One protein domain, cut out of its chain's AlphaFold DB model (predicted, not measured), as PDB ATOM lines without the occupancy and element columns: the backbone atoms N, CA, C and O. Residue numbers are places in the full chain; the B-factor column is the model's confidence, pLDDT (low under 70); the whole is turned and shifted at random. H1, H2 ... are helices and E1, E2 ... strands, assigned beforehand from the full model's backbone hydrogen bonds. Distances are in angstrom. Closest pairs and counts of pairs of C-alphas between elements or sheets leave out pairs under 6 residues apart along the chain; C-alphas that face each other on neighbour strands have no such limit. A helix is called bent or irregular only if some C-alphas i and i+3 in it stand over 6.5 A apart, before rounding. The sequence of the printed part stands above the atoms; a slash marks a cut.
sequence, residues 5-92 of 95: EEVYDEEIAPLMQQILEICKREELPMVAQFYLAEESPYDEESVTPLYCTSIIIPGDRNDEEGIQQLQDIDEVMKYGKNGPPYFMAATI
ATOM      1  N   GLU A   5     141.811 160.093 154.742       80.38
ATOM      2  CA  GLU A   5     141.314 161.415 154.371       80.38
ATOM      3  C   GLU A   5     142.253 162.064 153.352       80.38
ATOM      4  O   GLU A   5     141.788 162.428 152.279       80.38
ATOM      5  N   GLU A   6     143.568 162.062 153.597       85.94
ATOM      6  CA  GLU A   6     144.569 162.541 152.627       85.94
ATOM      7  C   GLU A   6     144.451 161.805 151.278       85.94
ATOM      8  O   GLU A   6     144.348 162.431 150.225       85.94
ATOM      9  N   VAL A   7     144.350 160.468 151.299       87.25
ATOM     10  CA  VAL A   7     144.128 159.673 150.072       87.25
ATOM     11  C   VAL A   7     142.801 160.029 149.401       87.25
ATOM     12  O   VAL A   7     142.706 160.059 148.170       87.25
ATOM     13  N   TYR A   8     141.749 160.270 150.187       88.12
ATOM     14  CA  TYR A   8     140.465 160.650 149.624       88.12
ATOM     15  C   TYR A   8     140.558 161.999 148.917       88.12
ATOM     16  O   TYR A   8     140.145 162.100 147.766       88.12
ATOM     17  N   ASP A   9     141.127 163.004 149.568       88.50
ATOM     18  CA  ASP A   9     141.209 164.361 149.042       88.50
ATOM     19  C   ASP A   9     142.131 164.460 147.820       88.50
ATOM     20  O   ASP A   9     141.772 165.107 146.832       88.50
ATOM     21  N   GLU A  10     143.289 163.792 147.845       93.69
ATOM     22  CA  GLU A  10     144.272 163.873 146.759       93.69
ATOM     23  C   GLU A  10     143.910 163.003 145.549       93.69
ATOM     24  O   GLU A  10     144.105 163.421 144.403       93.69
ATOM     25  N   GLU A  11     143.374 161.800 145.775       92.81
ATOM     26  CA  GLU A  11     143.184 160.809 144.709       92.81
ATOM     27  C   GLU A  11     141.710 160.541 144.384       92.81
ATOM     28  O   GLU A  11     141.332 160.477 143.210       92.81
ATOM     29  N   ILE A  12     140.851 160.383 145.394       91.88
ATOM     30  CA  ILE A  12     139.468 159.917 145.192       91.88
ATOM     31  C   ILE A  12     138.517 161.063 144.844       91.88
ATOM     32  O   ILE A  12     137.688 160.912 143.945       91.88
ATOM     33  N   ALA A  13     138.621 162.215 145.504       92.38
ATOM     34  CA  ALA A  13     137.745 163.361 145.299       92.38
ATOM     35  C   ALA A  13     137.781 163.879 143.844       92.38
ATOM     36  O   ALA A  13     136.701 164.073 143.269       92.38
ATOM     37  N   PRO A  14     138.948 163.995 143.171       95.00
ATOM     38  CA  PRO A  14     138.999 164.357 141.752       95.00
ATOM     39  C   PRO A  14     138.320 163.335 140.829       95.00
ATOM     40  O   PRO A  14     137.748 163.704 139.799       95.00
ATOM     41  N   LEU A  15     138.363 162.042 141.172       94.56
ATOM     42  CA  LEU A  15     137.681 160.984 140.418       94.56
ATOM     43  C   LEU A  15     136.170 161.023 140.654       94.56
ATOM     44  O   LEU A  15     135.389 160.935 139.705       94.56
ATOM     45  N   MET A  16     135.751 161.215 141.905       93.25
ATOM     46  CA  MET A  16     134.346 161.392 142.259       93.25
ATOM     47  C   MET A  16     133.747 162.594 141.543       93.25
ATOM     48  O   MET A  16     132.644 162.489 141.017       93.25
ATOM     49  N   GLN A  17     134.480 163.701 141.430       94.06
ATOM     50  CA  GLN A  17     134.022 164.859 140.673       94.06
ATOM     51  C   GLN A  17     133.738 164.515 139.202       94.06
ATOM     52  O   GLN A  17     132.668 164.855 138.698       94.06
ATOM     53  N   GLN A  18     134.631 163.773 138.538       95.88
ATOM     54  CA  GLN A  18     134.412 163.322 137.157       95.88
ATOM     55  C   GLN A  18     133.176 162.421 137.033       95.88
ATOM     56  O   GLN A  18     132.382 162.576 136.103       95.88
ATOM     57  N   ILE A  19     132.972 161.504 137.984       92.81
ATOM     58  CA  ILE A  19     131.785 160.639 138.025       92.81
ATOM     59  C   ILE A  19     130.517 161.484 138.186       92.81
ATOM     60  O   ILE A  19     129.564 161.313 137.427       92.81
ATOM     61  N   LEU A  20     130.514 162.433 139.124       90.94
ATOM     62  CA  LEU A  20     129.373 163.311 139.381       90.94
ATOM     63  C   LEU A  20     129.026 164.167 138.161       90.94
ATOM     64  O   LEU A  20     127.847 164.364 137.872       90.94
ATOM     65  N   GLU A  21     130.023 164.664 137.433       94.25
ATOM     66  CA  GLU A  21     129.817 165.416 136.192       94.25
ATOM     67  C   GLU A  21     129.155 164.560 135.106       94.25
ATOM     68  O   GLU A  21     128.207 165.013 134.459       94.25
ATOM     69  N   ILE A  22     129.601 163.312 134.935       92.25
ATOM     70  CA  ILE A  22     128.990 162.363 133.996       92.25
ATOM     71  C   ILE A  22     127.552 162.054 134.417       92.25
ATOM     72  O   ILE A  22     126.640 162.176 133.604       92.25
ATOM     73  N   CYS A  23     127.331 161.706 135.685       88.38
ATOM     74  CA  CYS A  23     126.008 161.356 136.184       88.38
ATOM     75  C   CYS A  23     125.019 162.518 136.070       88.38
ATOM     76  O   CYS A  23     123.876 162.305 135.686       88.38
ATOM     77  N   LYS A  24     125.451 163.760 136.320       87.25
ATOM     78  CA  LYS A  24     124.609 164.944 136.096       87.25
ATOM     79  C   LYS A  24     124.286 165.147 134.616       87.25
ATOM     80  O   LYS A  24     123.134 165.415 134.294       87.25
ATOM     81  N   ARG A  25     125.280 165.037 133.726       91.81
ATOM     82  CA  ARG A  25     125.098 165.266 132.281       91.81
ATOM     83  C   ARG A  25     124.162 164.245 131.640       91.81
ATOM     84  O   ARG A  25     123.358 164.617 130.797       91.81
ATOM     85  N   GLU A  26     124.291 162.985 132.028       89.44
ATOM     86  CA  GLU A  26     123.510 161.872 131.480       89.44
ATOM     87  C   GLU A  26     122.223 161.602 132.288       89.44
ATOM     88  O   GLU A  26     121.566 160.584 132.078       89.44
ATOM     89  N   GLU A  27     121.891 162.475 133.248       84.81
ATOM     90  CA  GLU A  27     120.737 162.346 134.152       84.81
ATOM     91  C   GLU A  27     120.680 160.989 134.879       84.81
ATOM     92  O   GLU A  27     119.615 160.425 135.152       84.81
ATOM     93  N   LEU A  28     121.857 160.452 135.217       83.94
ATOM     94  CA  LEU A  28     122.005 159.188 135.917       83.94
ATOM     95  C   LEU A  28     121.882 159.406 137.431       83.94
ATOM     96  O   LEU A  28     122.738 160.053 138.041       83.94
ATOM     97  N   PRO A  29     120.858 158.826 138.067       83.75
ATOM     98  CA  PRO A  29     120.744 158.812 139.516       83.75
ATOM     99  C   PRO A  29     121.863 157.972 140.118       83.75
ATOM    100  O   PRO A  29     122.121 156.844 139.681       83.75
ATOM    101  N   MET A  30     122.481 158.492 141.170       86.12
ATOM    102  CA  MET A  30     123.508 157.759 141.889       86.12
ATOM    103  C   MET A  30     123.561 158.136 143.358       86.12
ATOM    104  O   MET A  30     123.220 159.249 143.753       86.12
ATOM    105  N   VAL A  31     124.068 157.212 144.152       87.62
ATOM    106  CA  VAL A  31     124.511 157.450 145.516       87.62
ATOM    107  C   VAL A  31     125.853 156.765 145.696       87.62
ATOM    108  O   VAL A  31     126.044 155.638 145.238       87.62
ATOM    109  N   ALA A  32     126.803 157.458 146.310       90.31
ATOM    110  CA  ALA A  32     128.103 156.913 146.658       90.31
ATOM    111  C   ALA A  32     128.494 157.358 148.059       90.31
ATOM    112  O   ALA A  32     128.290 158.516 148.417       90.31
ATOM    113  N   GLN A  33     129.086 156.450 148.823       90.06
ATOM    114  CA  GLN A  33     129.637 156.713 150.139       90.06
ATOM    115  C   GLN A  33     131.047 156.143 150.225       90.06
ATOM    116  O   GLN A  33     131.303 155.016 149.795       90.06
ATOM    117  N   PHE A  34     131.949 156.935 150.792       89.00
ATOM    118  CA  PHE A  34     133.308 156.533 151.107       89.00
ATOM    119  C   PHE A  34     133.532 156.696 152.609       89.00
ATOM    120  O   PHE A  34     133.277 157.769 153.159       89.00
ATOM    121  N   TYR A  35     133.979 155.632 153.269       86.25
ATOM    122  CA  TYR A  35     134.374 155.668 154.673       86.25
ATOM    123  C   TYR A  35     135.794 156.217 154.762       86.25
ATOM    124  O   TYR A  35     136.730 155.639 154.200       86.25
ATOM    125  N   LEU A  36     135.943 157.328 155.471       80.06
ATOM    126  CA  LEU A  36     137.222 157.999 155.648       80.06
ATOM    127  C   LEU A  36     137.907 157.447 156.887       80.06
ATOM    128  O   LEU A  36     138.945 156.807 156.783       80.06
ATOM    129  N   ALA A  37     137.306 157.592 158.059       73.69
ATOM    130  CA  ALA A  37     137.943 157.168 159.294       73.69
ATOM    131  C   ALA A  37     136.928 156.949 160.409       73.69
ATOM    132  O   ALA A  37     135.743 157.243 160.280       73.69
ATOM    133  N   GLU A  38     137.429 156.446 161.523       69.12
ATOM    134  CA  GLU A  38     136.755 156.450 162.807       69.12
ATOM    135  C   GLU A  38     137.449 157.492 163.677       69.12
ATOM    136  O   GLU A  38     138.620 157.331 164.023       69.12
ATOM    137  N   GLU A  39     136.749 158.583 163.983       61.19
ATOM    138  CA  GLU A  39     137.269 159.637 164.844       61.19
ATOM    139  C   GLU A  39     136.643 159.538 166.228       61.19
ATOM    140  O   GLU A  39     135.423 159.420 166.370       61.19
ATOM    141  N   SER A  40     137.479 159.636 167.257       50.53
ATOM    142  CA  SER A  40     137.021 159.931 168.605       50.53
ATOM    143  C   SER A  40     137.369 161.376 168.942       50.53
ATOM    144  O   SER A  40     138.553 161.706 169.046       50.53
ATOM    145  N   PRO A  41     136.375 162.252 169.149       53.16
ATOM    146  CA  PRO A  41     136.670 163.606 169.573       53.16
ATOM    147  C   PRO A  41     137.033 163.693 171.070       53.16
ATOM    148  O   PRO A  41     137.623 164.696 171.464       53.16
ATOM    149  N   TYR A  42     136.722 162.682 171.905       54.31
ATOM    150  CA  TYR A  42     136.891 162.774 173.371       54.31
ATOM    151  C   TYR A  42     137.110 161.450 174.151       54.31
ATOM    152  O   TYR A  42     137.503 161.530 175.314       54.31
ATOM    153  N   ASP A  43     136.869 160.261 173.581       57.12
ATOM    154  CA  ASP A  43     136.894 158.963 174.296       57.12
ATOM    155  C   ASP A  43     137.155 157.761 173.354       57.12
ATOM    156  O   ASP A  43     136.465 157.610 172.346       57.12
ATOM    157  N   GLU A  44     138.118 156.884 173.658       55.72
ATOM    158  CA  GLU A  44     138.448 155.696 172.840       55.72
ATOM    159  C   GLU A  44     137.259 154.722 172.675       55.72
ATOM    160  O   GLU A  44     137.243 153.943 171.723       55.72
ATOM    161  N   GLU A  45     136.238 154.794 173.543       58.78
ATOM    162  CA  GLU A  45     134.988 154.033 173.390       58.78
ATOM    163  C   GLU A  45     133.928 154.729 172.513       58.78
ATOM    164  O   GLU A  45     133.026 154.066 171.994       58.78
ATOM    165  N   SER A  46     134.015 156.051 172.310       57.56
ATOM    166  CA  SER A  46     133.071 156.810 171.483       57.56
ATOM    167  C   SER A  46     133.662 157.069 170.104       57.56
ATOM    168  O   SER A  46     134.301 158.089 169.841       57.56
ATOM    169  N   VAL A  47     133.444 156.116 169.215       63.88
ATOM    170  CA  VAL A  47     133.913 156.194 167.844       63.88
ATOM    171  C   VAL A  47     132.796 156.735 166.950       63.88
ATOM    172  O   VAL A  47     131.763 156.091 166.769       63.88
ATOM    173  N   THR A  48     132.992 157.932 166.394       70.00
ATOM    174  CA  THR A  48     132.122 158.500 165.357       70.00
ATOM    175  C   THR A  48     132.726 158.242 163.976       70.00
ATOM    176  O   THR A  48     133.807 158.753 163.682       70.00
ATOM    177  N   PRO A  49     132.065 157.455 163.113       75.12
ATOM    178  CA  PRO A  49     132.560 157.206 161.767       75.12
ATOM    179  C   PRO A  49     132.381 158.443 160.876       75.12
ATOM    180  O   PRO A  49     131.314 159.064 160.847       75.12
ATOM    181  N   LEU A  50     133.431 158.775 160.129       80.94
ATOM    182  CA  LEU A  50     133.479 159.859 159.162       80.94
ATOM    183  C   LEU A  50     133.268 159.301 157.751       80.94
ATOM    184  O   LEU A  50     133.989 158.409 157.296       80.94
ATOM    185  N   TYR A  51     132.292 159.866 157.044       84.62
ATOM    186  CA  TYR A  51     131.932 159.467 155.688       84.62
ATOM    187  C   TYR A  51     131.875 160.672 154.757       84.62
ATOM    188  O   TYR A  51     131.356 161.723 155.134       84.62
ATOM    189  N   CYS A  52     132.265 160.475 153.499       86.19
ATOM    190  CA  CYS A  52     131.904 161.380 152.417       86.19
ATOM    191  C   CYS A  52     130.820 160.733 151.551       86.19
ATOM    192  O   CYS A  52     131.043 159.685 150.943       86.19
ATOM    193  N   THR A  53     129.627 161.335 151.529       86.88
ATOM    194  CA  THR A  53     128.466 160.822 150.783       86.88
ATOM    195  C   THR A  53     128.068 161.800 149.686       86.88
ATOM    196  O   THR A  53     127.897 162.991 149.933       86.88
ATOM    197  N   SER A  54     127.888 161.292 148.472       87.88
ATOM    198  CA  SER A  54     127.410 162.042 147.312       87.88
ATOM    199  C   SER A  54     126.131 161.418 146.774       87.88
ATOM    200  O   SER A  54     126.074 160.208 146.571       87.88
ATOM    201  N   ILE A  55     125.116 162.245 146.510       83.69
ATOM    202  CA  ILE A  55     123.813 161.799 146.009       83.69
ATOM    203  C   ILE A  55     123.402 162.669 144.820       83.69
ATOM    204  O   ILE A  55     123.473 163.897 144.878       83.69
ATOM    205  N   ILE A  56     122.954 162.024 143.747       83.25
ATOM    206  CA  ILE A  56     122.306 162.643 142.594       83.25
ATOM    207  C   ILE A  56     120.908 162.042 142.471       83.25
ATOM    208  O   ILE A  56     120.755 160.857 142.169       83.25
ATOM    209  N   ILE A  57     119.897 162.887 142.673       76.75
ATOM    210  CA  ILE A  57     118.482 162.569 142.465       76.75
ATOM    211  C   ILE A  57     117.991 163.442 141.301       76.75
ATOM    212  O   ILE A  57     117.976 164.668 141.435       76.75
ATOM    213  N   PRO A  58     117.626 162.857 140.149       69.56
ATOM    214  CA  PRO A  58     116.991 163.586 139.055       69.56
ATOM    215  C   PRO A  58     115.670 164.220 139.514       69.56
ATOM    216  O   PRO A  58     114.936 163.616 140.295       69.56
ATOM    217  N   GLY A  59     115.355 165.423 139.019       64.88
ATOM    218  CA  GLY A  59     114.247 166.260 139.512       64.88
ATOM    219  C   GLY A  59     112.858 165.609 139.487       64.88
ATOM    220  O   GLY A  59     112.001 165.969 140.291       64.88
ATOM    221  N   ASP A  60     112.665 164.599 138.641       64.38
ATOM    222  CA  ASP A  60     111.389 163.902 138.464       64.38
ATOM    223  C   ASP A  60     111.187 162.745 139.467       64.38
ATOM    224  O   ASP A  60     110.182 162.040 139.403       64.38
ATOM    225  N   ARG A  61     112.150 162.505 140.376       59.56
ATOM    226  CA  ARG A  61     112.244 161.289 141.212       59.56
ATOM    227  C   ARG A  61     112.129 161.519 142.726       59.56
ATOM    228  O   ARG A  61     112.611 160.707 143.506       59.56
ATOM    229  N   ASN A  62     111.473 162.602 143.144       63.25
ATOM    230  CA  ASN A  62     111.171 162.899 144.556       63.25
ATOM    231  C   ASN A  62     109.833 162.292 145.035       63.25
ATOM    232  O   ASN A  62     109.141 162.891 145.859       63.25
ATOM    233  N   ASP A  63     109.425 161.138 144.503       74.50
ATOM    234  CA  ASP A  63     108.258 160.420 145.027       74.50
ATOM    235  C   ASP A  63     108.607 159.603 146.285       74.50
ATOM    236  O   ASP A  63     109.777 159.382 146.605       74.50
ATOM    237  N   GLU A  64     107.583 159.193 147.041       78.62
ATOM    238  CA  GLU A  64     107.757 158.472 148.312       78.62
ATOM    239  C   GLU A  64     108.574 157.181 148.149       78.62
ATOM    240  O   GLU A  64     109.384 156.847 149.013       78.62
ATOM    241  N   GLU A  65     108.408 156.486 147.023       78.25
ATOM    242  CA  GLU A  65     109.119 155.244 146.713       78.25
ATOM    243  C   GLU A  65     110.615 155.491 146.463       78.25
ATOM    244  O   GLU A  65     111.462 154.793 147.023       78.25
ATOM    245  N   GLY A  66     110.960 156.529 145.696       76.38
ATOM    246  CA  GLY A  66     112.344 156.944 145.474       76.38
ATOM    247  C   GLY A  66     113.037 157.403 146.759       76.38
ATOM    248  O   GLY A  66     114.209 157.087 146.974       76.38
ATOM    249  N   ILE A  67     112.313 158.093 147.648       75.81
ATOM    250  CA  ILE A  67     112.825 158.493 148.968       75.81
ATOM    251  C   ILE A  67     113.089 157.266 149.846       75.81
ATOM    252  O   ILE A  67     114.159 157.181 150.450       75.81
ATOM    253  N   GLN A  68     112.161 156.304 149.897       81.94
ATOM    254  CA  GLN A  68     112.350 155.074 150.671       81.94
ATOM    255  C   GLN A  68     113.556 154.278 150.164       81.94
ATOM    256  O   GLN A  68     114.395 153.848 150.950       81.94
ATOM    257  N   GLN A  69     113.714 154.159 148.846       80.50
ATOM    258  CA  GLN A  69     114.857 153.467 148.256       80.50
ATOM    259  C   GLN A  69     116.202 154.110 148.632       80.50
ATOM    260  O   GLN A  69     117.186 153.405 148.853       80.50
ATOM    261  N   LEU A  70     116.265 155.442 148.722       78.69
ATOM    262  CA  LEU A  70     117.463 156.150 149.183       78.69
ATOM    263  C   LEU A  70     117.766 155.874 150.660       78.69
ATOM    264  O   LEU A  70     118.934 155.719 151.011       78.69
ATOM    265  N   GLN A  71     116.735 155.793 151.507       80.50
ATOM    266  CA  GLN A  71     116.883 155.446 152.925       80.50
ATOM    267  C   GLN A  71     117.410 154.020 153.103       80.50
ATOM    268  O   GLN A  71     118.347 153.810 153.870       80.50
ATOM    269  N   ASP A  72     116.874 153.064 152.343       86.00
ATOM    270  CA  ASP A  72     117.323 151.670 152.384       86.00
ATOM    271  C   ASP A  72     118.802 151.552 151.973       86.00
ATOM    272  O   ASP A  72     119.576 150.800 152.571       86.00
ATOM    273  N   ILE A  73     119.224 152.319 150.961       85.75
ATOM    274  CA  ILE A  73     120.626 152.343 150.534       85.75
ATOM    275  C   ILE A  73     121.516 152.992 151.602       85.75
ATOM    276  O   ILE A  73     122.584 152.453 151.884       85.75
ATOM    277  N   ASP A  74     121.089 154.097 152.219       82.75
ATOM    278  CA  ASP A  74     121.822 154.748 153.315       82.75
ATOM    279  C   ASP A  74     122.038 153.800 154.508       82.75
ATOM    280  O   ASP A  74     123.139 153.738 155.059       82.75
ATOM    281  N   GLU A  75     121.032 152.999 154.868       85.56
ATOM    282  CA  GLU A  75     121.145 152.008 155.942       85.56
ATOM    283  C   GLU A  75     122.195 150.934 155.613       85.56
ATOM    284  O   GLU A  75     123.061 150.610 156.434       85.56
ATOM    285  N   VAL A  76     122.184 150.419 154.379       87.12
ATOM    286  CA  VAL A  76     123.187 149.447 153.920       87.12
ATOM    287  C   VAL A  76     124.586 150.065 153.876       87.12
ATOM    288  O   VAL A  76     125.550 149.392 154.243       87.12
ATOM    289  N   MET A  77     124.702 151.329 153.464       86.38
ATOM    290  CA  MET A  77     125.970 152.057 153.406       86.38
ATOM    291  C   MET A  77     126.574 152.298 154.792       86.38
ATOM    292  O   MET A  77     127.783 152.169 154.951       86.38
ATOM    293  N   LYS A  78     125.751 152.574 155.808       79.00
ATOM    294  CA  LYS A  78     126.231 152.865 157.168       79.00
ATOM    295  C   LYS A  78     126.529 151.636 158.008       79.00
ATOM    296  O   LYS A  78     127.423 151.682 158.847       79.00
ATOM    297  N   TYR A  79     125.759 150.565 157.841       83.12
ATOM    298  CA  TYR A  79     125.831 149.426 158.761       83.12
ATOM    299  C   TYR A  79     126.324 148.153 158.081       83.12
ATOM    300  O   TYR A  79     127.034 147.361 158.705       83.12
ATOM    301  N   GLY A  80     125.983 147.963 156.803       77.00
ATOM    302  CA  GLY A  80     126.212 146.716 156.081       77.00
ATOM    303  C   GLY A  80     125.636 145.487 156.806       77.00
ATOM    304  O   GLY A  80     125.116 145.550 157.915       77.00
ATOM    305  N   LYS A  81     125.712 144.305 156.186       75.19
ATOM    306  CA  LYS A  81     125.331 143.051 156.878       75.19
ATOM    307  C   LYS A  81     126.469 142.432 157.693       75.19
ATOM    308  O   LYS A  81     126.204 141.646 158.591       75.19
ATOM    309  N   ASN A  82     127.713 142.774 157.364       80.06
ATOM    310  CA  ASN A  82     128.935 142.236 157.970       80.06
ATOM    311  C   ASN A  82     129.885 143.372 158.396       80.06
ATOM    312  O   ASN A  82     131.101 143.215 158.331       80.06
ATOM    313  N   GLY A  83     129.318 144.520 158.777       76.00
ATOM    314  CA  GLY A  83     130.046 145.758 159.048       76.00
ATOM    315  C   GLY A  83     129.974 146.772 157.898       76.00
ATOM    316  O   GLY A  83     129.587 146.408 156.778       76.00
ATOM    317  N   PRO A  84     130.329 148.039 158.178       78.06
ATOM    318  CA  PRO A  84     130.224 149.131 157.219       78.06
ATOM    319  C   PRO A  84     131.163 148.924 156.018       78.06
ATOM    320  O   PRO A  84     132.334 148.572 156.198       78.06
ATOM    321  N   PRO A  85     130.689 149.130 154.778       83.19
ATOM    322  CA  PRO A  85     131.544 149.129 153.600       83.19
ATOM    323  C   PRO A  85     132.553 150.287 153.627       83.19
ATOM    324  O   PRO A  85     132.216 151.419 153.960       83.19
ATOM    325  N   TYR A  86     133.785 150.027 153.172       83.88
ATOM    326  CA  TYR A  86     134.774 151.095 152.958       83.88
ATOM    327  C   TYR A  86     134.400 152.026 151.800       83.88
ATOM    328  O   TYR A  86     134.699 153.217 151.821       83.88
ATOM    329  N   PHE A  87     133.743 151.471 150.785       86.94
ATOM    330  CA  PHE A  87     133.221 152.201 149.644       86.94
ATOM    331  C   PHE A  87     131.986 151.482 149.114       86.94
ATOM    332  O   PHE A  87     131.986 150.257 148.968       86.94
ATOM    333  N   MET A  88     130.947 152.244 148.793       89.88
ATOM    334  CA  MET A  88     129.762 151.738 148.116       89.88
ATOM    335  C   MET A  88     129.249 152.787 147.139       89.88
ATOM    336  O   MET A  88     129.144 153.959 147.484       89.88
ATOM    337  N   ALA A  89     128.886 152.358 145.934       89.06
ATOM    338  CA  ALA A  89     128.180 153.181 144.964       89.06
ATOM    339  C   ALA A  89     127.035 152.379 144.343       89.06
ATOM    340  O   ALA A  89     127.190 151.194 144.045       89.06
ATOM    341  N   ALA A  90     125.888 153.021 144.156       85.38
ATOM    342  CA  ALA A  90     124.703 152.418 143.567       85.38
ATOM    343  C   ALA A  90     123.991 153.415 142.651       85.38
ATOM    344  O   ALA A  90     123.944 154.614 142.925       85.38
ATOM    345  N   THR A  91     123.402 152.905 141.569       79.19
ATOM    346  CA  THR A  91     122.490 153.670 140.711       79.19
ATOM    347  C   THR A  91     121.063 153.241 140.999       79.19
ATOM    348  O   THR A  91     120.781 152.043 141.045       79.19
ATOM    349  N   ILE A  92     120.151 154.197 141.124       72.19
ATOM    350  CA  ILE A  92     118.741 153.906 141.374       72.19
ATOM    351  C   ILE A  92     117.984 153.926 140.052       72.19
ATOM    352  O   ILE A  92     117.771 154.983 139.463       72.19
TER     353      ILE A  92
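What this domain is: This is residues 5 to 92 of the 95 residues of an uncharacterized protein of Bacillus cereus VD048 (UniProt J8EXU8). A narrow, twisted sheet of three strands forms the middle layer, with one helix along each face: H1 covers one face and H2 the other. The long hairpin of E1 and E2 makes most of the sheet, the short strand E3 is added beside E1, and the hairpin's turn, residues 40 to 47, lies at one end of the domain's long axis. The printed part has 88 residues with two named helices and three named strands, in the order H1, E1, E2, H2, E3 along the chain; the sheet's order is E2, E1, E3, all antiparallel, and the class is mixed, helices and strands. The whole is only just loose, close to compact, with a radius of gyration of the C-alphas of 14.7 A, and the C-alphas span 44 by 31 by 22 A.

Where its parts are: Start with the sheet and find C-alpha 30 at (123.508, 157.759, 141.889); from there E1, residues 30 to 39, runs 26.8 A to C-alpha 39 at (137.269, 159.637, 164.844). E2, residues 48 to 56, comes back over 25.1 A, and E3, residues 87 to 90, measures 10.5 A. For the helices, look first at C-alpha 5 at (141.314, 161.415, 154.371), where H1, residues 5 to 25, begins; it is 27.7 A from first to last C-alpha. H1 has a kink of 50 degrees near residue 12 and is irregular, but only just: C-alphas 10 and 13 are 6.7 A apart. H2, residues 64 to 79, runs 22.8 A and ends with C-alpha 79 at (125.831, 149.426, 158.761).

How they stand to each other: Look at E1, the inner strand, with the edge strands E2 and E3 as its neighbours. E1 and E2 form a hairpin, antiparallel at 165 degrees, and you will find N 34 and O 52 at 2.9 A and N 50 and O 37 at 2.8 A, within hydrogen-bond range. E1 and E3 are antiparallel at 163 degrees, with N 33 and O 88 at 2.8 A and N 88 and O 33 at 3.0 A. Now go to H1, which is on the sheet at a height over the sheet of 10.2 A. It lies over E2 and E1 and runs along the strands, at 11 degrees to E1 on the local plane. Its closest C-alphas to E1 are those of Glu 5 and Leu 36, 5.5 A apart. H2 is on the opposite face, at a height over the sheet of 10.5 A. It lies over E1 and only just over E2, on which 3 of its C-alphas fall, and it runs only just along the strands, at 29.7 degrees to E1 on the local plane. The closest C-alphas of H2 and E3 are those of Met 77 and Met 88, 6.5 A apart. H1 and H2 are apart; with the sheet between them they make three layers, helices on both faces of a sheet. E2, H2 and E3 form a split strand-helix-strand unit, two strands running the same way with E1 between them, and its crossover is left-handed. Every O i to N i+4 pair is within hydrogen-bond range in H2, and 14 of 17 are in H1.

The domain as a whole: The two C-alphas farthest apart are those of Glu 26 and Asp 43, at 45.0 A. The printed part runs from residue 5 to residue 92 and has no cut. The link from H1 to E1 is tight, with 4 residues; those from E1 to E2, from E2 to H2 and from H2 to E3 are short. The mean pLDDT of the printed part is 80.6; look for values under 70 in residues 38 to 47, of which 38 and 39 belong to E1, and in residues 58 to 62.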